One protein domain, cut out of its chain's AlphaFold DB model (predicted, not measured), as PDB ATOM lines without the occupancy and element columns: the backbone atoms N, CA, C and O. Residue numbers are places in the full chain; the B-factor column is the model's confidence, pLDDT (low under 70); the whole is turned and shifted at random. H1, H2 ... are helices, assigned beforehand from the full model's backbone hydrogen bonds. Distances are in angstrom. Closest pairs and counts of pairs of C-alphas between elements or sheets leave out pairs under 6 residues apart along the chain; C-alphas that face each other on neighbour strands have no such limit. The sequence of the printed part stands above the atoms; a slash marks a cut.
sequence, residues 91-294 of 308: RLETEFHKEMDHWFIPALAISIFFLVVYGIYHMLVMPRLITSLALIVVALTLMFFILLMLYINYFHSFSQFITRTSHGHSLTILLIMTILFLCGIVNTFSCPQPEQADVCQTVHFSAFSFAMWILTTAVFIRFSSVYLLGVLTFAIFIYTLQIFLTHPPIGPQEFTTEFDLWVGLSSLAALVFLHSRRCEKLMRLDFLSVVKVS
ATOM      1  N   ARG A  91     255.848 291.215 171.727       67.06
ATOM      2  CA  ARG A  91     255.084 290.665 170.594       67.06
ATOM      3  C   ARG A  91     255.660 291.056 169.224       67.06
ATOM      4  O   ARG A  91     255.614 290.256 168.298       67.06
ATOM      5  N   LEU A  92     256.206 292.268 169.092       67.25
ATOM      6  CA  LEU A  92     256.854 292.721 167.852       67.25
ATOM      7  C   LEU A  92     258.238 292.092 167.692       67.25
ATOM      8  O   LEU A  92     258.609 291.730 166.584       67.25
ATOM      9  N   GLU A  93     258.969 291.917 168.795       70.06
ATOM     10  CA  GLU A  93     260.251 291.211 168.794       70.06
ATOM     11  C   GLU A  93     260.054 289.739 168.380       70.06
ATOM     12  O   GLU A  93     260.788 289.244 167.533       70.06
ATOM     13  N   THR A  94     259.018 289.051 168.879       67.56
ATOM     14  CA  THR A  94     258.732 287.662 168.473       67.56
ATOM     15  C   THR A  94     258.331 287.516 167.008       67.56
ATOM     16  O   THR A  94     258.715 286.529 166.391       67.56
ATOM     17  N   GLU A  95     257.577 288.466 166.444       68.44
ATOM     18  CA  GLU A  95     257.211 288.425 165.017       68.44
ATOM     19  C   GLU A  95     258.403 288.799 164.121       68.44
ATOM     20  O   GLU A  95     258.616 288.153 163.101       68.44
ATOM     21  N   PHE A  96     259.254 289.744 164.540       66.75
ATOM     22  CA  PHE A  96     260.508 290.052 163.840       66.75
ATOM     23  C   PHE A  96     261.429 288.826 163.744       66.75
ATOM     24  O   PHE A  96     261.999 288.555 162.691       66.75
ATOM     25  N   HIS A  97     261.538 288.045 164.823       66.62
ATOM     26  CA  HIS A  97     262.352 286.821 164.840       66.62
ATOM     27  C   HIS A  97     261.719 285.638 164.099       66.62
ATOM     28  O   HIS A  97     262.392 284.634 163.881       66.62
ATOM     29  N   LYS A  98     260.441 285.733 163.722       61.81
ATOM     30  CA  LYS A  98     259.720 284.689 162.983       61.81
ATOM     31  C   LYS A  98     259.935 284.795 161.471       61.81
ATOM     32  O   LYS A  98     259.844 283.787 160.774       61.81
ATOM     33  N   GLU A  99     260.248 285.991 160.976       57.72
ATOM     34  CA  GLU A  99     260.620 286.240 159.583       57.72
ATOM     35  C   GLU A  99     262.074 285.770 159.354       57.72
ATOM     36  O   GLU A  99     263.057 286.462 159.657       57.72
ATOM     37  N   MET A 100     262.225 284.531 158.882       53.81
ATOM     38  CA  MET A 100     263.528 283.963 158.529       53.81
ATOM     39  C   MET A 100     264.155 284.684 157.329       53.81
ATOM     40  O   MET A 100     263.481 284.995 156.352       53.81
ATOM     41  N   ASP A 101     265.470 284.896 157.389       56.31
ATOM     42  CA  ASP A 101     266.204 285.684 156.402       56.31
ATOM     43  C   ASP A 101     266.606 284.887 155.160       56.31
ATOM     44  O   ASP A 101     267.380 283.932 155.223       56.31
ATOM     45  N   HIS A 102     266.207 285.404 154.002       61.78
ATOM     46  CA  HIS A 102     266.706 284.984 152.691       61.78
ATOM     47  C   HIS A 102     268.236 285.160 152.543       61.78
ATOM     48  O   HIS A 102     268.892 284.423 151.809       61.78
ATOM     49  N   TRP A 103     268.825 286.105 153.281       62.38
ATOM     50  CA  TRP A 103     270.243 286.479 153.194       62.38
ATOM     51  C   TRP A 103     271.185 285.621 154.046       62.38
ATOM     52  O   TRP A 103     272.406 285.741 153.931       62.38
ATOM     53  N   PHE A 104     270.646 284.719 154.869       66.06
ATOM     54  CA  PHE A 104     271.449 283.872 155.749       66.06
ATOM     55  C   PHE A 104     272.283 282.833 154.983       66.06
ATOM     56  O   PHE A 104     273.459 282.627 155.285       66.06
ATOM     57  N   ILE A 105     271.702 282.218 153.949       65.25
ATOM     58  CA  ILE A 105     272.375 281.201 153.126       65.25
ATOM     59  C   ILE A 105     273.559 281.812 152.344       65.25
ATOM     60  O   ILE A 105     274.659 281.258 152.423       65.25
ATOM     61  N   PRO A 106     273.409 282.970 151.662       67.38
ATOM     62  CA  PRO A 106     274.540 283.681 151.065       67.38
ATOM     63  C   PRO A 106     275.635 284.059 152.070       67.38
ATOM     64  O   PRO A 106     276.815 283.865 151.783       67.38
ATOM     65  N   ALA A 107     275.270 284.556 153.257       67.19
ATOM     66  CA  ALA A 107     276.242 284.933 154.285       67.19
ATOM     67  C   ALA A 107     277.074 283.729 154.758       67.19
ATOM     68  O   ALA A 107     278.299 283.817 154.869       67.19
ATOM     69  N   LEU A 108     276.433 282.575 154.960       66.44
ATOM     70  CA  LEU A 108     277.129 281.334 155.296       66.44
ATOM     71  C   LEU A 108     278.082 280.880 154.184       66.44
ATOM     72  O   LEU A 108     279.229 280.535 154.474       66.44
ATOM     73  N   ALA A 109     277.653 280.926 152.922       69.56
ATOM     74  CA  ALA A 109     278.507 280.569 151.790       69.56
ATOM     75  C   ALA A 109     279.756 281.466 151.704       69.56
ATOM     76  O   ALA A 109     280.872 280.968 151.540       69.56
ATOM     77  N   ILE A 110     279.586 282.778 151.900       75.94
ATOM     78  CA  ILE A 110     280.688 283.749 151.926       75.94
ATOM     79  C   ILE A 110     281.628 283.476 153.111       75.94
ATOM     80  O   ILE A 110     282.845 283.503 152.941       75.94
ATOM     81  N   SER A 111     281.093 283.148 154.293       71.81
ATOM     82  CA  SER A 111     281.913 282.824 155.472       71.81
ATOM     83  C   SER A 111     282.814 281.601 155.245       71.81
ATOM     84  O   SER A 111     283.975 281.595 155.650       71.81
ATOM     85  N   ILE A 112     282.315 280.592 154.528       71.12
ATOM     86  CA  ILE A 112     283.074 279.382 154.192       71.12
ATOM     87  C   ILE A 112     284.122 279.675 153.130       71.12
ATOM     88  O   ILE A 112     285.245 279.189 153.234       71.12
ATOM     89  N   PHE A 113     283.795 280.508 152.145       74.38
ATOM     90  CA  PHE A 113     284.776 280.969 151.172       74.38
ATOM     91  C   PHE A 113     285.945 281.697 151.854       74.38
ATOM     92  O   PHE A 113     287.100 281.342 151.615       74.38
ATOM     93  N   PHE A 114     285.664 282.636 152.765       69.88
ATOM     94  CA  PHE A 114     286.706 283.305 153.553       69.88
ATOM     95  C   PHE A 114     287.523 282.321 154.390       69.88
ATOM     96  O   PHE A 114     288.743 282.452 154.446       69.88
ATOM     97  N   LEU A 115     286.884 281.306 154.978       67.88
ATOM     98  CA  LEU A 115     287.573 280.272 155.747       67.88
ATOM     99  C   LEU A 115     288.529 279.433 154.891       67.88
ATOM    100  O   LEU A 115     289.644 279.144 155.320       67.88
ATOM    101  N   VAL A 116     288.112 279.052 153.683       70.25
ATOM    102  CA  VAL A 116     288.948 278.297 152.741       70.25
ATOM    103  C   VAL A 116     290.124 279.150 152.270       70.25
ATOM    104  O   VAL A 116     291.261 278.685 152.316       70.25
ATOM    105  N   VAL A 117     289.880 280.403 151.875       74.44
ATOM    106  CA  VAL A 117     290.941 281.337 151.454       74.44
ATOM    107  C   VAL A 117     291.932 281.584 152.590       74.44
ATOM    108  O   VAL A 117     293.140 281.543 152.370       74.44
ATOM    109  N   TYR A 118     291.436 281.771 153.812       70.88
ATOM    110  CA  TYR A 118     292.263 281.914 155.006       70.88
ATOM    111  C   TYR A 118     293.077 280.646 155.288       70.88
ATOM    112  O   TYR A 118     294.281 280.723 155.523       70.88
ATOM    113  N   GLY A 119     292.457 279.468 155.191       68.19
ATOM    114  CA  GLY A 119     293.149 278.189 155.328       68.19
ATOM    115  C   GLY A 119     294.275 278.027 154.304       68.19
ATOM    116  O   GLY A 119     295.389 277.668 154.675       68.19
ATOM    117  N   ILE A 120     294.023 278.364 153.036       71.75
ATOM    118  CA  ILE A 120     295.031 278.330 151.965       71.75
ATOM    119  C   ILE A 120     296.150 279.345 152.229       71.75
ATOM    120  O   ILE A 120     297.319 278.996 152.097       71.75
ATOM    121  N   TYR A 121     295.820 280.572 152.643       72.38
ATOM    122  CA  TYR A 121     296.810 281.585 153.016       72.38
ATOM    123  C   TYR A 121     297.748 281.071 154.114       72.38
ATOM    124  O   TYR A 121     298.967 281.172 153.983       72.38
ATOM    125  N   HIS A 122     297.198 280.439 155.152       65.31
ATOM    126  CA  HIS A 122     297.999 279.834 156.215       65.31
ATOM    127  C   HIS A 122     298.879 278.680 155.725       65.31
ATOM    128  O   HIS A 122     300.019 278.586 156.169       65.31
ATOM    129  N   MET A 123     298.395 277.855 154.790       64.06
ATOM    130  CA  MET A 123     299.184 276.774 154.180       64.06
ATOM    131  C   MET A 123     300.320 277.285 153.284       64.06
ATOM    132  O   MET A 123     301.350 276.626 153.174       64.06
ATOM    133  N   LEU A 124     300.133 278.436 152.627       67.44
ATOM    134  CA  LEU A 124     301.113 279.020 151.706       67.44
ATOM    135  C   LEU A 124     302.175 279.866 152.419       67.44
ATOM    136  O   LEU A 124     303.342 279.815 152.043       67.44
ATOM    137  N   VAL A 125     301.781 280.657 153.422       65.00
ATOM    138  CA  VAL A 125     302.676 281.610 154.107       65.00
ATOM    139  C   VAL A 125     303.532 280.936 155.179       65.00
ATOM    140  O   VAL A 125     304.650 281.374 155.434       65.00
ATOM    141  N   MET A 126     303.054 279.845 155.779       58.06
ATOM    142  CA  MET A 126     303.862 279.012 156.665       58.06
ATOM    143  C   MET A 126     303.658 277.531 156.343       58.06
ATOM    144  O   MET A 126     302.557 277.019 156.540       58.06
ATOM    145  N   PRO A 127     304.711 276.789 155.957       53.44
ATOM    146  CA  PRO A 127     304.655 275.336 155.865       53.44
ATOM    147  C   PRO A 127     304.673 274.752 157.284       53.44
ATOM    148  O   PRO A 127     305.687 274.252 157.766       53.44
ATOM    149  N   ARG A 128     303.560 274.878 158.010       57.31
ATOM    150  CA  ARG A 128     303.423 274.373 159.376       57.31
ATOM    151  C   ARG A 128     302.541 273.145 159.438       57.31
ATOM    152  O   ARG A 128     301.402 273.167 158.995       57.31
ATOM    153  N   LEU A 129     303.155 272.112 160.019       59.19
ATOM    154  CA  LEU A 129     302.681 270.814 160.500       59.19
ATOM    155  C   LEU A 129     301.215 270.411 160.239       59.19
ATOM    156  O   LEU A 129     300.267 271.154 160.475       59.19
ATOM    157  N   ILE A 130     301.061 269.115 159.943       65.31
ATOM    158  CA  ILE A 130     299.831 268.308 159.790       65.31
ATOM    159  C   ILE A 130     298.691 268.683 160.764       65.31
ATOM    160  O   ILE A 130     297.524 268.549 160.409       65.31
ATOM    161  N   THR A 131     298.995 269.178 161.966       63.62
ATOM    162  CA  THR A 131     298.018 269.586 162.988       63.62
ATOM    163  C   THR A 131     297.168 270.797 162.589       63.62
ATOM    164  O   THR A 131     295.959 270.771 162.812       63.62
ATOM    165  N   SER A 132     297.743 271.832 161.964       63.75
ATOM    166  CA  SER A 132     296.980 273.008 161.500       63.75
ATOM    167  C   SER A 132     296.062 272.637 160.331       63.75
ATOM    168  O   SER A 132     294.882 272.988 160.321       63.75
ATOM    169  N   LEU A 133     296.570 271.823 159.397       64.19
ATOM    170  CA  LEU A 133     295.789 271.292 158.277       64.19
ATOM    171  C   LEU A 133     294.649 270.402 158.781       64.19
ATOM    172  O   LEU A 133     293.514 270.569 158.347       64.19
ATOM    173  N   ALA A 134     294.917 269.520 159.747       65.94
ATOM    174  CA  ALA A 134     293.897 268.678 160.361       65.94
ATOM    175  C   ALA A 134     292.810 269.507 161.064       65.94
ATOM    176  O   ALA A 134     291.632 269.215 160.888       65.94
ATOM    177  N   LEU A 135     293.167 270.568 161.798       64.44
ATOM    178  CA  LEU A 135     292.184 271.444 162.445       64.44
ATOM    179  C   LEU A 135     291.353 272.245 161.440       64.44
ATOM    180  O   LEU A 135     290.147 272.371 161.630       64.44
ATOM    181  N   ILE A 136     291.959 272.736 160.355       69.00
ATOM    182  CA  ILE A 136     291.232 273.423 159.279       69.00
ATOM    183  C   ILE A 136     290.292 272.447 158.561       69.00
ATOM    184  O   ILE A 136     289.137 272.783 158.325       69.00
ATOM    185  N   VAL A 137     290.733 271.221 158.265       72.19
ATOM    186  CA  VAL A 137     289.890 270.182 157.650       72.19
ATOM    187  C   VAL A 137     288.762 269.749 158.592       72.19
ATOM    188  O   VAL A 137     287.625 269.594 158.152       72.19
ATOM    189  N   VAL A 138     289.017 269.610 159.894       71.50
ATOM    190  CA  VAL A 138     287.968 269.322 160.888       71.50
ATOM    191  C   VAL A 138     286.985 270.490 160.994       71.50
ATOM    192  O   VAL A 138     285.778 270.272 160.988       71.50
ATOM    193  N   ALA A 139     287.462 271.735 161.001       68.88
ATOM    194  CA  ALA A 139     286.592 272.909 160.994       68.88
ATOM    195  C   ALA A 139     285.748 272.980 159.712       68.88
ATOM    196  O   ALA A 139     284.543 273.204 159.789       68.88
ATOM    197  N   LEU A 140     286.341 272.719 158.545       70.50
ATOM    198  CA  LEU A 140     285.636 272.683 157.262       70.50
ATOM    199  C   LEU A 140     284.621 271.539 157.191       70.50
ATOM    200  O   LEU A 140     283.516 271.750 156.699       70.50
ATOM    201  N   THR A 141     284.946 270.353 157.711       70.69
ATOM    202  CA  THR A 141     283.999 269.227 157.750       70.69
ATOM    203  C   THR A 141     282.856 269.503 158.719       70.69
ATOM    204  O   THR A 141     281.706 269.303 158.341       70.69
ATOM    205  N   LEU A 142     283.115 270.044 159.914       68.00
ATOM    206  CA  LEU A 142     282.064 270.463 160.848       68.00
ATOM    207  C   LEU A 142     281.177 271.566 160.256       68.00
ATOM    208  O   LEU A 142     279.956 271.465 160.329       68.00
ATOM    209  N   MET A 143     281.766 272.575 159.613       70.38
ATOM    210  CA  MET A 143     281.027 273.626 158.906       70.38
ATOM    211  C   MET A 143     280.171 273.058 157.771       70.38
ATOM    212  O   MET A 143     279.009 273.435 157.629       70.38
ATOM    213  N   PHE A 144     280.707 272.109 157.000       70.75
ATOM    214  CA  PHE A 144     279.969 271.410 155.953       70.75
ATOM    215  C   PHE A 144     278.827 270.561 156.524       70.75
ATOM    216  O   PHE A 144     277.730 270.589 155.981       70.75
ATOM    217  N   PHE A 145     279.031 269.866 157.646       68.06
ATOM    218  CA  PHE A 145     277.963 269.140 158.335       68.06
ATOM    219  C   PHE A 145     276.880 270.081 158.864       68.06
ATOM    220  O   PHE A 145     275.702 269.763 158.733       68.06
ATOM    221  N   ILE A 146     277.242 271.245 159.407       66.44
ATOM    222  CA  ILE A 146     276.274 272.260 159.845       66.44
ATOM    223  C   ILE A 146     275.470 272.775 158.646       66.44
ATOM    224  O   ILE A 146     274.244 272.834 158.726       66.44
ATOM    225  N   LEU A 147     276.125 273.074 157.517       64.75
ATOM    226  CA  LEU A 147     275.441 273.444 156.275       64.75
ATOM    227  C   LEU A 147     274.519 272.343 155.760       64.75
ATOM    228  O   LEU A 147     273.394 272.625 155.363       64.75
ATOM    229  N   LEU A 148     274.991 271.101 155.752       64.00
ATOM    230  CA  LEU A 148     274.238 269.952 155.273       64.00
ATOM    231  C   LEU A 148     273.021 269.696 156.171       64.00
ATOM    232  O   LEU A 148     271.928 269.449 155.669       64.00
ATOM    233  N   MET A 149     273.174 269.836 157.488       58.34
ATOM    234  CA  MET A 149     272.070 269.764 158.449       58.34
ATOM    235  C   MET A 149     271.056 270.893 158.249       58.34
ATOM    236  O   MET A 149     269.854 270.662 158.386       58.34
ATOM    237  N   LEU A 150     271.521 272.089 157.879       55.53
ATOM    238  CA  LEU A 150     270.662 273.233 157.575       55.53
ATOM    239  C   LEU A 150     269.952 273.088 156.219       55.53
ATOM    240  O   LEU A 150     268.801 273.491 156.082       55.53
ATOM    241  N   TYR A 151     270.617 272.475 155.237       59.12
ATOM    242  CA  TYR A 151     270.107 272.257 153.883       59.12
ATOM    243  C   TYR A 151     269.095 271.110 153.806       59.12
ATOM    244  O   TYR A 151     268.036 271.263 153.204       59.12
ATOM    245  N   ILE A 152     269.397 269.958 154.418       58.12
ATOM    246  CA  ILE A 152     268.557 268.757 154.273       58.12
ATOM    247  C   ILE A 152     267.234 268.901 155.049       58.12
ATOM    248  O   ILE A 152     266.286 268.171 154.775       58.12
ATOM    249  N   ASN A 153     267.095 269.851 155.984       56.12
ATOM    250  CA  ASN A 153     265.847 270.065 156.739       56.12
ATOM    251  C   ASN A 153     265.325 268.776 157.439       56.12
ATOM    252  O   ASN A 153     264.160 268.689 157.821       56.12
ATOM    253  N   TYR A 154     266.187 267.759 157.611       47.38
ATOM    254  CA  TYR A 154     265.795 266.395 158.002       47.38
ATOM    255  C   TYR A 154     265.400 266.292 159.478       47.38
ATOM    256  O   TYR A 154     264.651 265.402 159.874       47.38
ATOM    257  N   PHE A 155     265.863 267.230 160.307       48.47
ATOM    258  CA  PHE A 155     265.437 267.350 161.695       48.47
ATOM    259  C   PHE A 155     264.445 268.493 161.830       48.47
ATOM    260  O   PHE A 155     264.808 269.604 162.212       48.47
ATOM    261  N   HIS A 156     263.173 268.195 161.579       52.56
ATOM    262  CA  HIS A 156     262.062 269.125 161.786       52.56
ATOM    263  C   HIS A 156     262.104 269.791 163.182       52.56
ATOM    264  O   HIS A 156     261.743 270.953 163.319       52.56
ATOM    265  N   SER A 157     262.623 269.098 164.207       50.12
ATOM    266  CA  SER A 157     262.757 269.607 165.584       50.12
ATOM    267  C   SER A 157     263.982 270.521 165.809       50.12
ATOM    268  O   SER A 157     263.896 271.513 166.529       50.12
ATOM    269  N   PHE A 158     265.121 270.245 165.158       49.25
ATOM    270  CA  PHE A 158     266.353 271.045 165.295       49.25
ATOM    271  C   PHE A 158     266.340 272.263 164.364       49.25
ATOM    272  O   PHE A 158     266.723 273.359 164.767       49.25
ATOM    273  N   SER A 159     265.790 272.092 163.157       49.75
ATOM    274  CA  SER A 159     265.425 273.187 162.260       49.75
ATOM    275  C   SER A 159     264.431 274.115 162.960       49.75
ATOM    276  O   SER A 159     264.708 275.302 163.047       49.75
ATOM    277  N   GLN A 160     263.377 273.607 163.620       51.78
ATOM    278  CA  GLN A 160     262.489 274.439 164.453       51.78
ATOM    279  C   GLN A 160     263.199 275.126 165.630       51.78
ATOM    280  O   GLN A 160     262.864 276.262 165.936       51.78
ATOM    281  N   PHE A 161     264.180 274.509 166.289       51.41
ATOM    282  CA  PHE A 161     264.921 275.167 167.375       51.41
ATOM    283  C   PHE A 161     265.822 276.312 166.872       51.41
ATOM    284  O   PHE A 161     265.856 277.387 167.477       51.41
ATOM    285  N   ILE A 162     266.501 276.115 165.738       51.03
ATOM    286  CA  ILE A 162     267.326 277.148 165.090       51.03
ATOM    287  C   ILE A 162     266.453 278.259 164.478       51.03
ATOM    288  O   ILE A 162     266.826 279.427 164.548       51.03
ATOM    289  N   THR A 163     265.282 277.922 163.924       50.03
ATOM    290  CA  THR A 163     264.406 278.861 163.191       50.03
ATOM    291  C   THR A 163     263.322 279.528 164.036       50.03
ATOM    292  O   THR A 163     262.807 280.566 163.635       50.03
ATOM    293  N   ARG A 164     262.965 278.985 165.207       48.00
ATOM    294  CA  ARG A 164     261.878 279.521 166.052       48.00
ATOM    295  C   ARG A 164     262.374 280.278 167.282       48.00
ATOM    296  O   ARG A 164     261.596 281.009 167.894       48.00
ATOM    297  N   THR A 165     263.649 280.129 167.645       53.00
ATOM    298  CA  THR A 165     264.243 280.762 168.830       53.00
ATOM    299  C   THR A 165     265.404 281.663 168.418       53.00
ATOM    300  O   THR A 165     266.459 281.178 168.019       53.00
ATOM    301  N   SER A 166     265.238 282.980 168.574       55.00
ATOM    302  CA  SER A 166     266.257 284.007 168.278       55.00
ATOM    303  C   SER A 166     267.610 283.749 168.958       55.00
ATOM    304  O   SER A 166     268.669 284.072 168.420       55.00
ATOM    305  N   HIS A 167     267.584 283.088 170.117       59.12
ATOM    306  CA  HIS A 167     268.775 282.653 170.840       59.12
ATOM    307  C   HIS A 167     269.509 281.476 170.180       59.12
ATOM    308  O   HIS A 167     270.733 281.427 170.253       59.12
ATOM    309  N   GLY A 168     268.800 280.557 169.514       62.72
ATOM    310  CA  GLY A 168     269.389 279.390 168.848       62.72
ATOM    311  C   GLY A 168     270.237 279.791 167.643       62.72
ATOM    312  O   GLY A 168     271.398 279.409 167.553       62.72
ATOM    313  N   HIS A 169     269.703 280.659 166.783       63.06
ATOM    314  CA  HIS A 169     270.426 281.197 165.629       63.06
ATOM    315  C   HIS A 169     271.680 281.987 166.040       63.06
ATOM    316  O   HIS A 169     272.754 281.831 165.456       63.06
ATOM    317  N   SER A 170     271.566 282.808 167.090       66.81
ATOM    318  CA  SER A 170     272.710 283.540 167.642       66.81
ATOM    319  C   SER A 170     273.754 282.599 168.248       66.81
ATOM    320  O   SER A 170     274.946 282.847 168.093       66.81
ATOM    321  N   LEU A 171     273.338 281.515 168.912       70.06
ATOM    322  CA  LEU A 171     274.247 280.515 169.479       70.06
ATOM    323  C   LEU A 171     274.971 279.705 168.402       70.06
ATOM    324  O   LEU A 171     276.165 279.462 168.547       70.06
ATOM    325  N   THR A 172     274.292 279.313 167.321       70.75
ATOM    326  CA  THR A 172     274.928 278.590 166.209       70.75
ATOM    327  C   THR A 172     275.986 279.451 165.528       70.75
ATOM    328  O   THR A 172     277.102 278.981 165.323       70.75
ATOM    329  N   ILE A 173     275.675 280.721 165.237       72.12
ATOM    330  CA  ILE A 173     276.669 281.654 164.691       72.12
ATOM    331  C   ILE A 173     277.819 281.824 165.682       72.12
ATOM    332  O   ILE A 173     278.972 281.705 165.291       72.12
ATOM    333  N   LEU A 174     277.532 282.039 166.969       75.75
ATOM    334  CA  LEU A 174     278.574 282.194 167.984       75.75
ATOM    335  C   LEU A 174     279.489 280.965 168.046       75.75
ATOM    336  O   LEU A 174     280.702 281.129 168.057       75.75
ATOM    337  N   LEU A 175     278.933 279.752 168.001       72.12
ATOM    338  CA  LEU A 175     279.694 278.503 168.005       72.12
ATOM    339  C   LEU A 175     280.596 278.376 166.772       72.12
ATOM    340  O   LEU A 175     281.767 278.034 166.914       72.12
ATOM    341  N   ILE A 176     280.083 278.716 165.587       73.31
ATOM    342  CA  ILE A 176     280.888 278.794 164.362       73.31
ATOM    343  C   ILE A 176     282.042 279.779 164.571       73.31
ATOM    344  O   ILE A 176     283.202 279.406 164.415       73.31
ATOM    345  N   MET A 177     281.747 281.003 165.011       75.06
ATOM    346  CA  MET A 177     282.754 282.049 165.213       75.06
ATOM    347  C   MET A 177     283.805 281.665 166.256       75.06
ATOM    348  O   MET A 177     284.982 281.970 166.066       75.06
ATOM    349  N   THR A 178     283.411 280.959 167.319       78.00
ATOM    350  CA  THR A 178     284.323 280.411 168.329       78.00
ATOM    351  C   THR A 178     285.228 279.333 167.743       78.00
ATOM    352  O   THR A 178     286.426 279.362 168.004       78.00
ATOM    353  N   ILE A 179     284.711 278.417 166.921       73.00
ATOM    354  CA  ILE A 179     285.544 277.405 166.251       73.00
ATOM    355  C   ILE A 179     286.558 278.088 165.325       73.00
ATOM    356  O   ILE A 179     287.747 277.782 165.398       73.00
ATOM    357  N   LEU A 180     286.120 279.066 164.524       70.25
ATOM    358  CA  LEU A 180     287.020 279.827 163.646       70.25
ATOM    359  C   LEU A 180     288.095 280.576 164.438       70.25
ATOM    360  O   LEU A 180     289.255 280.625 164.030       70.25
ATOM    361  N   PHE A 181     287.716 281.125 165.592       76.50
ATOM    362  CA  PHE A 181     288.632 281.811 166.492       76.50
ATOM    363  C   PHE A 181     289.680 280.859 167.072       76.50
ATOM    364  O   PHE A 181     290.870 281.165 167.050       76.50
ATOM    365  N   LEU A 182     289.256 279.680 167.535       74.75
ATOM    366  CA  LEU A 182     290.147 278.647 168.066       74.75
ATOM    367  C   LEU A 182     291.136 278.158 167.003       74.75
ATOM    368  O   LEU A 182     292.315 277.997 167.310       74.75
ATOM    369  N   CYS A 183     290.697 277.990 165.753       68.38
ATOM    370  CA  CYS A 183     291.597 277.680 164.640       68.38
ATOM    371  C   CYS A 183     292.657 278.777 164.439       68.38
ATOM    372  O   CYS A 183     293.833 278.465 164.260       68.38
ATOM    373  N   GLY A 184     292.266 280.055 164.512       67.88
ATOM    374  CA  GLY A 184     293.195 281.187 164.435       67.88
ATOM    375  C   GLY A 184     294.199 281.225 165.592       67.88
ATOM    376  O   GLY A 184     295.396 281.372 165.359       67.88
ATOM    377  N   ILE A 185     293.727 281.016 166.823       71.50
ATOM    378  CA  ILE A 185     294.548 280.985 168.045       71.50
ATOM    379  C   ILE A 185     295.560 279.843 168.005       71.50
ATOM    380  O   ILE A 185     296.745 280.042 168.258       71.50
ATOM    381  N   VAL A 186     295.125 278.620 167.701       68.44
ATOM    382  CA  VAL A 186     296.047 277.476 167.687       68.44
ATOM    383  C   VAL A 186     297.142 277.694 166.640       68.44
ATOM    384  O   VAL A 186     298.299 277.353 166.892       68.44
ATOM    385  N   ASN A 187     296.824 278.340 165.514       63.69
ATOM    386  CA  ASN A 187     297.810 278.706 164.499       63.69
ATOM    387  C   ASN A 187     298.834 279.736 164.999       63.69
ATOM    388  O   ASN A 187     300.017 279.596 164.679       63.69
ATOM    389  N   THR A 188     298.426 280.731 165.793       65.31
ATOM    390  CA  THR A 188     299.355 281.721 166.359       65.31
ATOM    391  C   THR A 188     300.216 281.156 167.491       65.31
ATOM    392  O   THR A 188     301.395 281.493 167.568       65.31
ATOM    393  N   PHE A 189     299.687 280.261 168.332       65.31
ATOM    394  CA  PHE A 189     300.442 279.667 169.448       65.31
ATOM    395  C   PHE A 189     301.308 278.457 169.062       65.31
ATOM    396  O   PHE A 189     302.255 278.134 169.776       65.31
ATOM    397  N   SER A 190     301.062 277.805 167.921       61.09
ATOM    398  CA  SER A 190     301.856 276.649 167.460       61.09
ATOM    399  C   SER A 190     303.269 277.013 166.958       61.09
ATOM    400  O   SER A 190     303.869 276.228 166.226       61.09
ATOM    401  N   CYS A 191     303.838 278.171 167.339       56.16
ATOM    402  CA  CYS A 191     305.219 278.583 167.034       56.16
ATOM    403  C   CYS A 191     306.257 278.290 168.147       56.16
ATOM    404  O   CYS A 191     306.737 279.251 168.740       56.16
ATOM    405  N   PRO A 192     306.699 277.043 168.415       50.81
ATOM    406  CA  PRO A 192     307.737 276.821 169.426       50.81
ATOM    407  C   PRO A 192     309.041 276.202 168.890       50.81
ATOM    408  O   PRO A 192     309.716 275.521 169.655       50.81
ATOM    409  N   GLN A 193     309.413 276.358 167.610       50.41
ATOM    410  CA  GLN A 193     310.693 275.807 167.129       50.41
ATOM    411  C   GLN A 193     311.834 276.840 167.203       50.41
ATOM    412  O   GLN A 193     311.796 277.823 166.467       50.41
ATOM    413  N   PRO A 194     312.851 276.622 168.063       52.38
ATOM    414  CA  PRO A 194     313.931 277.578 168.314       52.38
ATOM    415  C   PRO A 194     314.994 277.661 167.204       52.38
ATOM    416  O   PRO A 194     315.868 278.513 167.292       52.38
ATOM    417  N   GLU A 195     314.950 276.814 166.168       48.56
ATOM    418  CA  GLU A 195     316.013 276.752 165.144       48.56
ATOM    419  C   GLU A 195     315.711 277.473 163.818       48.56
ATOM    420  O   GLU A 195     316.613 277.608 162.996       48.56
ATOM    421  N   GLN A 196     314.495 277.985 163.584       50.69
ATOM    422  CA  GLN A 196     314.163 278.753 162.368       50.69
ATOM    423  C   GLN A 196     313.274 279.951 162.727       50.69
ATOM    424  O   GLN A 196     312.044 279.876 162.725       50.69
ATOM    425  N   ALA A 197     313.930 281.049 163.108       47.06
ATOM    426  CA  ALA A 197     313.343 282.196 163.800       47.06
ATOM    427  C   ALA A 197     312.692 283.263 162.898       47.06
ATOM    428  O   ALA A 197     312.039 284.163 163.415       47.06
ATOM    429  N   ASP A 198     312.791 283.184 161.571       51.06
ATOM    430  CA  ASP A 198     312.605 284.414 160.779       51.06
ATOM    431  C   ASP A 198     311.145 284.795 160.466       51.06
ATOM    432  O   ASP A 198     310.864 285.959 160.194       51.06
ATOM    433  N   VAL A 199     310.183 283.860 160.524       53.41
ATOM    434  CA  VAL A 199     308.809 284.124 160.026       53.41
ATOM    435  C   VAL A 199     307.738 284.165 161.129       53.41
ATOM    436  O   VAL A 199     306.706 284.797 160.943       53.41
ATOM    437  N   CYS A 200     307.944 283.523 162.292       53.75
ATOM    438  CA  CYS A 200     306.927 283.508 163.370       53.75
ATOM    439  C   CYS A 200     307.095 284.578 164.444       53.75
ATOM    440  O   CYS A 200     306.151 284.813 165.192       53.75
ATOM    441  N   GLN A 201     308.269 285.199 164.552       53.91
ATOM    442  CA  GLN A 201     308.505 286.266 165.529       53.91
ATOM    443  C   GLN A 201     307.967 287.625 165.070       53.91
ATOM    444  O   GLN A 201     307.971 288.583 165.837       53.91
ATOM    445  N   THR A 202     307.488 287.735 163.831       62.97
ATOM    446  CA  THR A 202     306.944 288.987 163.317       62.97
ATOM    447  C   THR A 202     305.550 289.225 163.899       62.97
ATOM    448  O   THR A 202     304.570 288.593 163.501       62.97
ATOM    449  N   VAL A 203     305.452 290.203 164.805       65.81
ATOM    450  CA  VAL A 203     304.210 290.715 165.428       65.81
ATOM    451  C   VAL A 203     303.079 291.013 164.427       65.81
ATOM    452  O   VAL A 203     301.897 290.966 164.771       65.81
ATOM    453  N   HIS A 204     303.418 291.243 163.157       73.88
ATOM    454  CA  HIS A 204     302.467 291.439 162.064       73.88
ATOM    455  C   HIS A 204     301.628 290.193 161.728       73.88
ATOM    456  O   HIS A 204     300.479 290.332 161.308       73.88
ATOM    457  N   PHE A 205     302.156 288.979 161.915       73.12
ATOM    458  CA  PHE A 205     301.470 287.747 161.508       73.12
ATOM    459  C   PHE A 205     300.280 287.412 162.415       73.12
ATOM    460  O   PHE A 205     299.183 287.095 161.938       73.12
ATOM    461  N   SER A 206     300.476 287.519 163.732       77.12
ATOM    462  CA  SER A 206     299.390 287.349 164.696       77.12
ATOM    463  C   SER A 206     298.337 288.436 164.495       77.12
ATOM    464  O   SER A 206     297.158 288.115 164.355       77.12
ATOM    465  N   ALA A 207     298.756 289.695 164.349       82.12
ATOM    466  CA  ALA A 207     297.847 290.813 164.127       82.12
ATOM    467  C   ALA A 207     296.972 290.628 162.872       82.12
ATOM    468  O   ALA A 207     295.760 290.835 162.921       82.12
ATOM    469  N   PHE A 208     297.560 290.159 161.766       80.81
ATOM    470  CA  PHE A 208     296.827 289.863 160.533       80.81
ATOM    471  C   PHE A 208     295.803 288.732 160.714       80.81
ATOM    472  O   PHE A 208     294.674 288.837 160.235       80.81
ATOM    473  N   SER A 209     296.161 287.679 161.453       79.56
ATOM    474  CA  SER A 209     295.258 286.555 161.750       79.56
ATOM    475  C   SER A 209     294.020 287.021 162.531       79.56
ATOM    476  O   SER A 209     292.887 286.693 162.170       79.56
ATOM    477  N   PHE A 210     294.214 287.870 163.550       84.75
ATOM    478  CA  PHE A 210     293.107 288.491 164.288       84.75
ATOM    479  C   PHE A 210     292.286 289.444 163.411       84.75
ATOM    480  O   PHE A 210     291.058 289.432 163.493       84.75
ATOM    481  N   ALA A 211     292.924 290.226 162.536       87.00
ATOM    482  CA  ALA A 211     292.226 291.134 161.627       87.00
ATOM    483  C   ALA A 211     291.317 290.380 160.640       87.00
ATOM    484  O   ALA A 211     290.157 290.753 160.455       87.00
ATOM    485  N   MET A 212     291.803 289.280 160.059       82.19
ATOM    486  CA  MET A 212     291.017 288.424 159.162       82.19
ATOM    487  C   MET A 212     289.837 287.761 159.877       82.19
ATOM    488  O   MET A 212     288.730 287.685 159.331       82.19
ATOM    489  N   TRP A 213     290.031 287.332 161.125       84.44
ATOM    490  CA  TRP A 213     288.931 286.819 161.935       84.44
ATOM    491  C   TRP A 213     287.889 287.911 162.243       84.44
ATOM    492  O   TRP A 213     286.695 287.675 162.054       84.44
ATOM    493  N   ILE A 214     288.315 289.129 162.606       87.81
ATOM    494  CA  ILE A 214     287.412 290.278 162.813       87.81
ATOM    495  C   ILE A 214     286.615 290.575 161.531       87.81
ATOM    496  O   ILE A 214     285.402 290.764 161.596       87.81
ATOM    497  N   LEU A 215     287.249 290.545 160.357       85.25
ATOM    498  CA  LEU A 215     286.557 290.736 159.074       85.25
ATOM    499  C   LEU A 215     285.522 289.639 158.796       85.25
ATOM    500  O   LEU A 215     284.430 289.929 158.312       85.25
ATOM    501  N   THR A 216     285.818 288.395 159.173       79.94
ATOM    502  CA  THR A 216     284.868 287.279 159.043       79.94
ATOM    503  C   THR A 216     283.614 287.516 159.897       79.94
ATOM    504  O   THR A 216     282.512 287.144 159.493       79.94
ATOM    505  N   THR A 217     283.739 288.215 161.034       81.38
ATOM    506  CA  THR A 217     282.577 288.581 161.869       81.38
ATOM    507  C   THR A 217     281.630 289.567 161.182       81.38
ATOM    508  O   THR A 217     280.428 289.522 161.437       81.38
ATOM    509  N   ALA A 218     282.128 290.391 160.254       82.19
ATOM    510  CA  ALA A 218     281.315 291.354 159.512       82.19
ATOM    511  C   ALA A 218     280.360 290.694 158.497       82.19
ATOM    512  O   ALA A 218     279.355 291.296 158.124       82.19
ATOM    513  N   VAL A 219     280.640 289.457 158.068       77.38
ATOM    514  CA  VAL A 219     279.806 288.716 157.101       77.38
ATOM    515  C   VAL A 219     278.448 288.326 157.703       77.38
ATOM    516  O   VAL A 219     277.454 288.212 156.987       77.38
ATOM    517  N   PHE A 220     278.363 288.170 159.027       71.62
ATOM    518  CA  PHE A 220     277.124 287.811 159.720       71.62
ATOM    519  C   PHE A 220     276.285 289.056 160.046       71.62
ATOM    520  O   PHE A 220     276.195 289.500 161.189       71.62
ATOM    521  N   ILE A 221     275.627 289.602 159.019       63.53
ATOM    522  CA  ILE A 221     274.873 290.871 159.059       63.53
ATOM    523  C   ILE A 221     273.764 290.884 160.131       63.53
ATOM    524  O   ILE A 221     273.501 291.929 160.725       63.53
ATOM    525  N   ARG A 222     273.133 289.734 160.417       62.72
ATOM    526  CA  ARG A 222     272.043 289.600 161.408       62.72
ATOM    527  C   ARG A 222     272.502 289.214 162.818       62.72
ATOM    528  O   ARG A 222     271.663 288.896 163.661       62.72
ATOM    529  N   PHE A 223     273.807 289.198 163.091       68.88
ATOM    530  CA  PHE A 223     274.295 288.911 164.438       68.88
ATOM    531  C   PHE A 223     273.957 290.075 165.375       68.88
ATOM    532  O   PHE A 223     274.174 291.236 165.034       68.88
ATOM    533  N   SER A 224     273.398 289.771 166.548       75.56
ATOM    534  CA  SER A 224     273.013 290.810 167.509       75.56
ATOM    535  C   SER A 224     274.247 291.592 167.951       75.56
ATOM    536  O   SER A 224     275.252 291.004 168.379       75.56
ATOM    537  N   SER A 225     274.164 292.924 167.880       79.56
ATOM    538  CA  SER A 225     275.306 293.797 168.158       79.56
ATOM    539  C   SER A 225     275.876 293.595 169.566       79.56
ATOM    540  O   SER A 225     277.057 293.835 169.799       79.56
ATOM    541  N   VAL A 226     275.050 293.142 170.518       79.81
ATOM    542  CA  VAL A 226     275.463 292.885 171.908       79.81
ATOM    543  C   VAL A 226     276.418 291.696 171.991       79.81
ATOM    544  O   VAL A 226     277.465 291.791 172.632       79.81
ATOM    545  N   TYR A 227     276.090 290.589 171.319       81.81
ATOM    546  CA  TYR A 227     276.975 289.427 171.278       81.81
ATOM    547  C   TYR A 227     278.224 289.724 170.448       81.81
ATOM    548  O   TYR A 227     279.312 289.301 170.833       81.81
ATOM    549  N   LEU A 228     278.097 290.505 169.366       84.62
ATOM    550  CA  LEU A 228     279.247 290.923 168.559       84.62
ATOM    551  C   LEU A 228     280.245 291.725 169.386       84.62
ATOM    552  O   LEU A 228     281.441 291.456 169.335       84.62
ATOM    553  N   LEU A 229     279.749 292.679 170.177       86.88
ATOM    554  CA  LEU A 229     280.583 293.481 171.059       86.88
ATOM    555  C   LEU A 229     281.359 292.594 172.035       86.88
ATOM    556  O   LEU A 229     282.566 292.760 172.157       86.88
ATOM    557  N   GLY A 230     280.688 291.636 172.684       87.12
ATOM    558  CA  GLY A 230     281.339 290.707 173.613       87.12
ATOM    559  C   GLY A 230     282.406 289.831 172.950       87.12
ATOM    560  O   GLY A 230     283.463 289.589 173.527       87.12
ATOM    561  N   VAL A 231     282.156 289.378 171.722       86.44
ATOM    562  CA  VAL A 231     283.099 288.551 170.956       86.44
ATOM    563  C   VAL A 231     284.313 289.370 170.491       86.44
ATOM    564  O   VAL A 231     285.447 288.907 170.615       86.44
ATOM    565  N   LEU A 232     284.106 290.606 170.027       89.38
ATOM    566  CA  LEU A 232     285.188 291.508 169.615       89.38
ATOM    567  C   LEU A 232     286.056 291.955 170.798       89.38
ATOM    568  O   LEU A 232     287.281 291.974 170.682       89.38
ATOM    569  N   THR A 233     285.455 292.275 171.948       88.31
ATOM    570  CA  THR A 233     286.222 292.639 173.151       88.31
ATOM    571  C   THR A 233     287.035 291.460 173.671       88.31
ATOM    572  O   THR A 233     288.199 291.640 174.030       88.31
ATOM    573  N   PHE A 234     286.469 290.251 173.653       88.81
ATOM    574  CA  PHE A 234     287.198 289.036 174.009       88.81
ATOM    575  C   PHE A 234     288.390 288.790 173.076       88.81
ATOM    576  O   PHE A 234     289.476 288.462 173.545       88.81
ATOM    577  N   ALA A 235     288.235 289.014 171.769       87.25
ATOM    578  CA  ALA A 235     289.331 288.855 170.818       87.25
ATOM    579  C   ALA A 235     290.478 289.848 171.050       87.25
ATOM    580  O   ALA A 235     291.639 289.439 171.057       87.25
ATOM    581  N   ILE A 236     290.166 291.125 171.307       89.62
ATOM    582  CA  ILE A 236     291.176 292.135 171.664       89.62
ATOM    583  C   ILE A 236     291.886 291.735 172.962       89.62
ATOM    584  O   ILE A 236     293.109 291.823 173.041       89.62
ATOM    585  N   PHE A 237     291.148 291.238 173.958       89.69
ATOM    586  CA  PHE A 237     291.726 290.770 175.217       89.69
ATOM    587  C   PHE A 237     292.709 289.606 175.015       89.69
ATOM    588  O   PHE A 237     293.833 289.648 175.517       89.69
ATOM    589  N   ILE A 238     292.342 288.593 174.226       86.69
ATOM    590  CA  ILE A 238     293.247 287.475 173.921       86.69
ATOM    591  C   ILE A 238     294.489 287.954 173.160       86.69
ATOM    592  O   ILE A 238     295.594 287.524 173.485       86.69
ATOM    593  N   TYR A 239     294.340 288.874 172.204       85.19
ATOM    594  CA  TYR A 239     295.482 289.457 171.499       85.19
ATOM    595  C   TYR A 239     296.415 290.225 172.450       85.19
ATOM    596  O   TYR A 239     297.632 290.055 172.386       85.19
ATOM    597  N   THR A 240     295.870 290.994 173.401       85.19
ATOM    598  CA  THR A 240     296.696 291.658 174.424       85.19
ATOM    599  C   THR A 240     297.450 290.655 175.293       85.19
ATOM    600  O   THR A 240     298.646 290.827 175.512       85.19
ATOM    601  N   LEU A 241     296.796 289.571 175.729       84.19
ATOM    602  CA  LEU A 241     297.460 288.502 176.478       84.19
ATOM    603  C   LEU A 241     298.570 287.839 175.657       84.19
ATOM    604  O   LEU A 241     299.624 287.527 176.204       84.19
ATOM    605  N   GLN A 242     298.356 287.645 174.354       79.75
ATOM    606  CA  GLN A 242     299.376 287.094 173.470       79.75
ATOM    607  C   GLN A 242     300.617 287.994 173.418       79.75
ATOM    608  O   GLN A 242     301.721 287.475 173.566       79.75
ATOM    609  N   ILE A 243     300.461 289.311 173.258       78.50
ATOM    610  CA  ILE A 243     301.599 290.247 173.262       78.50
ATOM    611  C   ILE A 243     302.384 290.108 174.573       78.50
ATOM    612  O   ILE A 243     303.581 289.835 174.539       78.50
ATOM    613  N   PHE A 244     301.698 290.158 175.721       78.56
ATOM    614  CA  PHE A 244     302.337 290.047 177.038       78.56
ATOM    615  C   PHE A 244     303.098 288.733 177.264       78.56
ATOM    616  O   PHE A 244     304.117 288.732 177.952       78.56
ATOM    617  N   LEU A 245     302.597 287.612 176.738       75.56
ATOM    618  CA  LEU A 245     303.221 286.298 176.926       75.56
ATOM    619  C   LEU A 245     304.368 286.031 175.946       75.56
ATOM    620  O   LEU A 245     305.296 285.302 176.291       75.56
ATOM    621  N   THR A 246     304.284 286.568 174.727       69.38
ATOM    622  CA  THR A 246     305.195 286.203 173.629       69.38
ATOM    623  C   THR A 246     306.339 287.203 173.463       69.38
ATOM    624  O   THR A 246     307.439 286.800 173.092       69.38
ATOM    625  N   HIS A 247     306.108 288.481 173.777       65.81
ATOM    626  CA  HIS A 247     307.085 289.560 173.634       65.81
ATOM    627  C   HIS A 247     307.248 290.305 174.973       65.81
ATOM    628  O   HIS A 247     306.455 291.189 175.298       65.81
ATOM    629  N   PRO A 248     308.250 289.959 175.808       62.22
ATOM    630  CA  PRO A 248     308.624 290.823 176.923       62.22
ATOM    631  C   PRO A 248     309.110 292.180 176.376       62.22
ATOM    632  O   PRO A 248     309.677 292.215 175.287       62.22
ATOM    633  N   PRO A 249     308.918 293.301 177.097       59.53
ATOM    634  CA  PRO A 249     309.184 294.638 176.568       59.53
ATOM    635  C   PRO A 249     310.686 294.843 176.327       59.53
ATOM    636  O   PRO A 249     311.443 295.142 177.253       59.53
ATOM    637  N   ILE A 250     311.119 294.685 175.076       58.06
ATOM    638  CA  ILE A 250     312.507 294.865 174.651       58.06
ATOM    639  C   ILE A 250     312.566 296.110 173.752       58.06
ATOM    640  O   ILE A 250     312.482 296.069 172.535       58.06
ATOM    641  N   GLY A 251     312.726 297.269 174.391       65.50
ATOM    642  CA  GLY A 251     313.106 298.511 173.716       65.50
ATOM    643  C   GLY A 251     311.971 299.357 173.103       65.50
ATOM    644  O   GLY A 251     310.822 298.932 172.999       65.50
ATOM    645  N   PRO A 252     312.282 300.613 172.721       68.62
ATOM    646  CA  PRO A 252     311.282 301.611 172.330       68.62
ATOM    647  C   PRO A 252     310.695 301.430 170.918       68.62
ATOM    648  O   PRO A 252     309.580 301.884 170.687       68.62
ATOM    649  N   GLN A 253     311.405 300.794 169.974       68.44
ATOM    650  CA  GLN A 253     310.940 300.646 168.580       68.44
ATOM    651  C   GLN A 253     309.945 299.488 168.382       68.44
ATOM    652  O   GLN A 253     308.985 299.609 167.615       68.44
ATOM    653  N   GLU A 254     310.138 298.375 169.089       70.25
ATOM    654  CA  GLU A 254     309.213 297.234 169.037       70.25
ATOM    655  C   GLU A 254     307.874 297.611 169.685       70.25
ATOM    656  O   GLU A 254     306.817 297.427 169.081       70.25
ATOM    657  N   PHE A 255     307.928 298.315 170.822       75.19
ATOM    658  CA  PHE A 255     306.745 298.839 171.507       75.19
ATOM    659  C   PHE A 255     305.895 299.775 170.631       75.19
ATOM    660  O   PHE A 255     304.668 299.687 170.641       75.19
ATOM    661  N   THR A 256     306.515 300.664 169.840       79.62
ATOM    662  CA  THR A 256     305.757 301.562 168.947       79.62
ATOM    663  C   THR A 256     304.992 300.807 167.865       79.62
ATOM    664  O   THR A 256     303.872 301.191 167.532       79.62
ATOM    665  N   THR A 257     305.568 299.723 167.344       80.31
ATOM    666  CA  THR A 257     304.953 298.928 166.273       80.31
ATOM    667  C   THR A 257     303.803 298.076 166.814       80.31
ATOM    668  O   THR A 257     302.739 298.000 166.201       80.31
ATOM    669  N   GLU A 258     303.978 297.478 167.993       80.25
ATOM    670  CA  GLU A 258     302.929 296.711 168.677       80.25
ATOM    671  C   GLU A 258     301.735 297.582 169.067       80.25
ATOM    672  O   GLU A 258     300.581 297.183 168.887       80.25
ATOM    673  N   PHE A 259     302.003 298.792 169.561       84.25
ATOM    674  CA  PHE A 259     300.953 299.743 169.895       84.25
ATOM    675  C   PHE A 259     300.160 300.169 168.653       84.25
ATOM    676  O   PHE A 259     298.929 300.174 168.696       84.25
ATOM    677  N   ASP A 260     300.834 300.462 167.537       88.12
ATOM    678  CA  ASP A 260     300.174 300.824 166.276       88.12
ATOM    679  C   ASP A 260     299.288 299.680 165.744       88.12
ATOM    680  O   ASP A 260     298.130 299.893 165.378       88.12
ATOM    681  N   LEU A 261     299.768 298.432 165.819       87.81
ATOM    682  CA  LEU A 261     298.986 297.241 165.462       87.81
ATOM    683  C   LEU A 261     297.767 297.044 166.374       87.81
ATOM    684  O   LEU A 261     296.675 296.733 165.889       87.81
ATOM    685  N   TRP A 262     297.921 297.252 167.684       89.00
ATOM    686  CA  TRP A 262     296.821 297.164 168.645       89.00
ATOM    687  C   TRP A 262     295.757 298.244 168.411       89.00
ATOM    688  O   TRP A 262     294.553 297.955 168.449       89.00
ATOM    689  N   VAL A 263     296.183 299.476 168.115       91.56
ATOM    690  CA  VAL A 263     295.291 300.579 167.728       91.56
ATOM    691  C   VAL A 263     294.584 300.251 166.413       91.56
ATOM    692  O   VAL A 263     293.362 300.399 166.326       91.56
ATOM    693  N   GLY A 264     295.308 299.731 165.421       90.75
ATOM    694  CA  GLY A 264     294.759 299.283 164.143       90.75
ATOM    695  C   GLY A 264     293.670 298.220 164.316       90.75
ATOM    696  O   GLY A 264     292.550 298.400 163.833       90.75
ATOM    697  N   LEU A 265     293.943 297.160 165.080       91.12
ATOM    698  CA  LEU A 265     292.974 296.099 165.394       91.12
ATOM    699  C   LEU A 265     291.752 296.620 166.153       91.12
ATOM    700  O   LEU A 265     290.617 296.272 165.818       91.12
ATOM    701  N   SER A 266     291.968 297.486 167.143       91.56
ATOM    702  CA  SER A 266     290.884 298.098 167.916       91.56
ATOM    703  C   SER A 266     290.005 298.992 167.039       91.56
ATOM    704  O   SER A 266     288.776 298.957 167.144       91.56
ATOM    705  N   SER A 267     290.614 299.747 166.121       93.19
ATOM    706  CA  SER A 267     289.892 300.578 165.155       93.19
ATOM    707  C   SER A 267     289.071 299.728 164.178       93.19
ATOM    708  O   SER A 267     287.898 300.025 163.943       93.19
ATOM    709  N   LEU A 268     289.630 298.618 163.685       92.38
ATOM    710  CA  LEU A 268     288.933 297.676 162.813       92.38
ATOM    711  C   LEU A 268     287.738 297.035 163.530       92.38
ATOM    712  O   LEU A 268     286.638 296.995 162.977       92.38
ATOM    713  N   ALA A 269     287.919 296.596 164.778       91.94
ATOM    714  CA  ALA A 269     286.837 296.056 165.598       91.94
ATOM    715  C   ALA A 269     285.715 297.086 165.812       91.94
ATOM    716  O   ALA A 269     284.535 296.754 165.680       91.94
ATOM    717  N   ALA A 270     286.062 298.349 166.076       90.69
ATOM    718  CA  ALA A 270     285.086 299.426 166.211       90.69
ATOM    719  C   ALA A 270     284.316 299.678 164.903       90.69
ATOM    720  O   ALA A 270     283.092 299.826 164.932       90.69
ATOM    721  N   LEU A 271     285.000 299.679 163.754       91.44
ATOM    722  CA  LEU A 271     284.366 299.828 162.441       91.44
ATOM    723  C   LEU A 271     283.393 298.683 162.146       91.44
ATOM    724  O   LEU A 271     282.260 298.941 161.735       91.44
ATOM    725  N   VAL A 272     283.794 297.437 162.406       90.56
ATOM    726  CA  VAL A 272     282.931 296.261 162.224       90.56
ATOM    727  C   VAL A 272     281.724 296.310 163.162       90.56
ATOM    728  O   VAL A 272     280.596 296.067 162.728       90.56
ATOM    729  N   PHE A 273     281.918 296.709 164.420       90.12
ATOM    730  CA  PHE A 273     280.821 296.894 165.368       90.12
ATOM    731  C   PHE A 273     279.830 297.975 164.908       90.12
ATOM    732  O   PHE A 273     278.617 297.754 164.921       90.12
ATOM    733  N   LEU A 274     280.323 299.136 164.467       88.94
ATOM    734  CA  LEU A 274     279.477 300.216 163.951       88.94
ATOM    735  C   LEU A 274     278.732 299.798 162.681       88.94
ATOM    736  O   LEU A 274     277.546 300.110 162.540       88.94
ATOM    737  N   HIS A 275     279.405 299.077 161.784       87.69
ATOM    738  CA  HIS A 275     278.805 298.524 160.576       87.69
ATOM    739  C   HIS A 275     277.658 297.565 160.919       87.69
ATOM    740  O   HIS A 275     276.529 297.790 160.482       87.69
ATOM    741  N   SER A 276     277.907 296.579 161.784       84.50
ATOM    742  CA  SER A 276     276.888 295.631 162.249       84.50
ATOM    743  C   SER A 276     275.712 296.342 162.924       84.50
ATOM    744  O   SER A 276     274.559 296.094 162.576       84.50
ATOM    745  N   ARG A 277     275.975 297.317 163.804       83.94
ATOM    746  CA  ARG A 277     274.919 298.095 164.470       83.94
ATOM    747  C   ARG A 277     274.074 298.901 163.480       83.94
ATOM    748  O   ARG A 277     272.860 299.031 163.662       83.94
ATOM    749  N   ARG A 278     274.695 299.458 162.436       84.50
ATOM    750  CA  ARG A 278     273.989 300.170 161.361       84.50
ATOM    751  C   ARG A 278     273.104 299.214 160.566       84.50
ATOM    752  O   ARG A 278     271.948 299.557 160.320       84.50
ATOM    753  N   CYS A 279     273.618 298.043 160.202       82.38
ATOM    754  CA  CYS A 279     272.857 297.016 159.499       82.38
ATOM    755  C   CYS A 279     271.678 296.511 160.337       82.38
ATOM    756  O   CYS A 279     270.554 296.483 159.839       82.38
ATOM    757  N   GLU A 280     271.892 296.211 161.623       79.94
ATOM    758  CA  GLU A 280     270.826 295.793 162.541       79.94
ATOM    759  C   GLU A 280     269.719 296.852 162.625       79.94
ATOM    760  O   GLU A 280     268.531 296.543 162.501       79.94
ATOM    761  N   LYS A 281     270.097 298.126 162.773       80.50
ATOM    762  CA  LYS A 281     269.136 299.233 162.799       80.50
ATOM    763  C   LYS A 281     268.360 299.345 161.483       80.50
ATOM    764  O   LYS A 281     267.154 299.575 161.529       80.50
ATOM    765  N   LEU A 282     269.028 299.201 160.338       82.19
ATOM    766  CA  LEU A 282     268.391 299.284 159.024       82.19
ATOM    767  C   LEU A 282     267.351 298.169 158.840       82.19
ATOM    768  O   LEU A 282     266.218 298.466 158.477       82.19
ATOM    769  N   MET A 283     267.690 296.924 159.191       76.50
ATOM    770  CA  MET A 283     266.767 295.782 159.103       76.50
ATOM    771  C   MET A 283     265.545 295.946 160.015       76.50
ATOM    772  O   MET A 283     264.412 295.693 159.608       76.50
ATOM    773  N   ARG A 284     265.746 296.430 161.247       77.44
ATOM    774  CA  ARG A 284     264.635 296.698 162.177       77.44
ATOM    775  C   ARG A 284     263.725 297.832 161.683       77.44
ATOM    776  O   ARG A 284     262.519 297.793 161.926       77.44
ATOM    777  N   LEU A 285     264.277 298.843 161.004       78.69
ATOM    778  CA  LEU A 285     263.495 299.929 160.402       78.69
ATOM    779  C   LEU A 285     262.706 299.467 159.175       78.69
ATOM    780  O   LEU A 285     261.555 299.876 159.026       78.69
ATOM    781  N   ASP A 286     263.296 298.610 158.344       80.31
ATOM    782  CA  ASP A 286     262.636 298.032 157.174       80.31
ATOM    783  C   ASP A 286     261.400 297.218 157.590       80.31
ATOM    784  O   ASP A 286     260.286 297.510 157.151       80.31
ATOM    785  N   PHE A 287     261.550 296.340 158.589       75.81
ATOM    786  CA  PHE A 287     260.431 295.605 159.187       75.81
ATOM    787  C   PHE A 287     259.326 296.532 159.719       75.81
ATOM    788  O   PHE A 287     258.140 296.337 159.449       75.81
ATOM    789  N   LEU A 288     259.700 297.587 160.453       75.19
ATOM    790  CA  LEU A 288     258.731 298.564 160.955       75.19
ATOM    791  C   LEU A 288     257.995 299.300 159.830       75.19
ATOM    792  O   LEU A 288     256.842 299.691 160.028       75.19
ATOM    793  N   SER A 289     258.648 299.538 158.691       76.62
ATOM    794  CA  SER A 289     258.022 300.192 157.542       76.62
ATOM    795  C   SER A 289     256.935 299.302 156.931       76.62
ATOM    796  O   SER A 289     255.809 299.768 156.752       76.62
ATOM    797  N   VAL A 290     257.212 298.005 156.765       74.44
ATOM    798  CA  VAL A 290     256.256 297.009 156.257       74.44
ATOM    799  C   VAL A 290     255.051 296.879 157.190       74.44
ATOM    800  O   VAL A 290     253.907 296.966 156.744       74.44
ATOM    801  N   VAL A 291     255.280 296.761 158.502       74.06
ATOM    802  CA  VAL A 291     254.190 296.657 159.491       74.06
ATOM    803  C   VAL A 291     253.316 297.917 159.504       74.06
ATOM    804  O   VAL A 291     252.089 297.820 159.576       74.06
ATOM    805  N   LYS A 292     253.921 299.110 159.410       69.12
ATOM    806  CA  LYS A 292     253.171 300.377 159.367       69.12
ATOM    807  C   LYS A 292     252.318 300.499 158.108       69.12
ATOM    808  O   LYS A 292     251.171 300.927 158.217       69.12
ATOM    809  N   VAL A 293     252.848 300.121 156.944       65.88
ATOM    810  CA  VAL A 293     252.101 300.145 155.677       65.88
ATOM    811  C   VAL A 293     250.914 299.182 155.738       65.88
ATOM    812  O   VAL A 293     249.797 299.587 155.417       65.88
ATOM    813  N   SER A 294     251.108 297.962 156.248       58.22
ATOM    814  CA  SER A 294     250.026 296.982 156.428       58.22
ATOM    815  C   SER A 294     248.919 297.482 157.362       58.22
ATOM    816  O   SER A 294     247.739 297.335 157.054       58.22
TER     817      SER A 294
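AT A GLANCE: This is residues 91 to 294 of the 308 residues of an uncharacterized protein of Oesophagostomum dentatum (UniProt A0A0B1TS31). Six long helices, H2, H3, H5, H6, H7 and H8, lie side by side in an elongated up-and-down bundle, each running against the one before it. H8, the longest, runs along one side beside H6 and H7; H4 lies across one end, between the end of H3 and the start of H5, and the small H1 is near H8. The loop residues 193 to 198 stick out at the other end. The printed part has 204 residues with eight named helices, H1 to H8 in order, and no named strand; its class is all helix. It is only just compact, close to loose, with a radius of gyration of the C-alphas of 19.5 A, and spans 66 by 36 by 22 A.

HOW THE PARTS SIT: H1, residues 91 to 96, is close to but not clearly touching H8, residues 252 to 294; the closest C-alphas, of Phe 96 and Phe 287, are 7.2 A apart. H2, residues 104 to 125, forms a hairpin with H3, residues 130 to 152, at a shallow tilt of 12 degrees; H3 touches H2 with residues 133 to 143 alone, closest at the C-alphas of Gly 119 and Ile 136, 6.5 A. H4, residues 156 to 164, and H5, residues 166 to 189, touch only at the corner, about perpendicular at 90 degrees, closest at the C-alphas of Ile 162 and Gly 168, 4.8 A. H5 touches H3 with residues 176 to 187 alone, opposite ways, closest at the C-alphas of Ser 132 and Asn 187, 6.5 A. The hub is H6, residues 203 to 218, which touches H2, H5, H8 and H7, residues 225 to 246. H6 and H8 run the same way at a shallow tilt of 2 degrees, their closest C-alphas, of Ala 218 and Val 272, 5.8 A apart; H8 touches H6 with residues 258 to 276 alone. H2 and H6 only just touch, with 3 pairs of C-alphas within 8 A, closest at Ser 111 and Thr 216, 6.4 A. H5 and H8 are apart. Every O i to N i+4 pair is within hydrogen-bond range in H1, H2, H3, H4, H5, H7 and H8, and 11 of 12 in H6.

IN THESE COORDINATES: H1 begins at C-alpha 91, (255.084, 290.665, 170.594). H2 measures 31.4 A, H3 31.8 A, H5 34.5 A, H6 23.7 A, H7 31.3 A and H8 63.5 A. H8 ends at C-alpha 294, (250.026, 296.982, 156.428).

THE WHOLE: The two C-alphas farthest apart, of Glu 195 and Ser 294, are 69.6 A apart. The printed part has no cut. The link from H5 to H6, 13 residues, is long. The mean pLDDT of the printed part is 71.0, and 98 residues are under 70, among them 145 to 170 and 186 to 203.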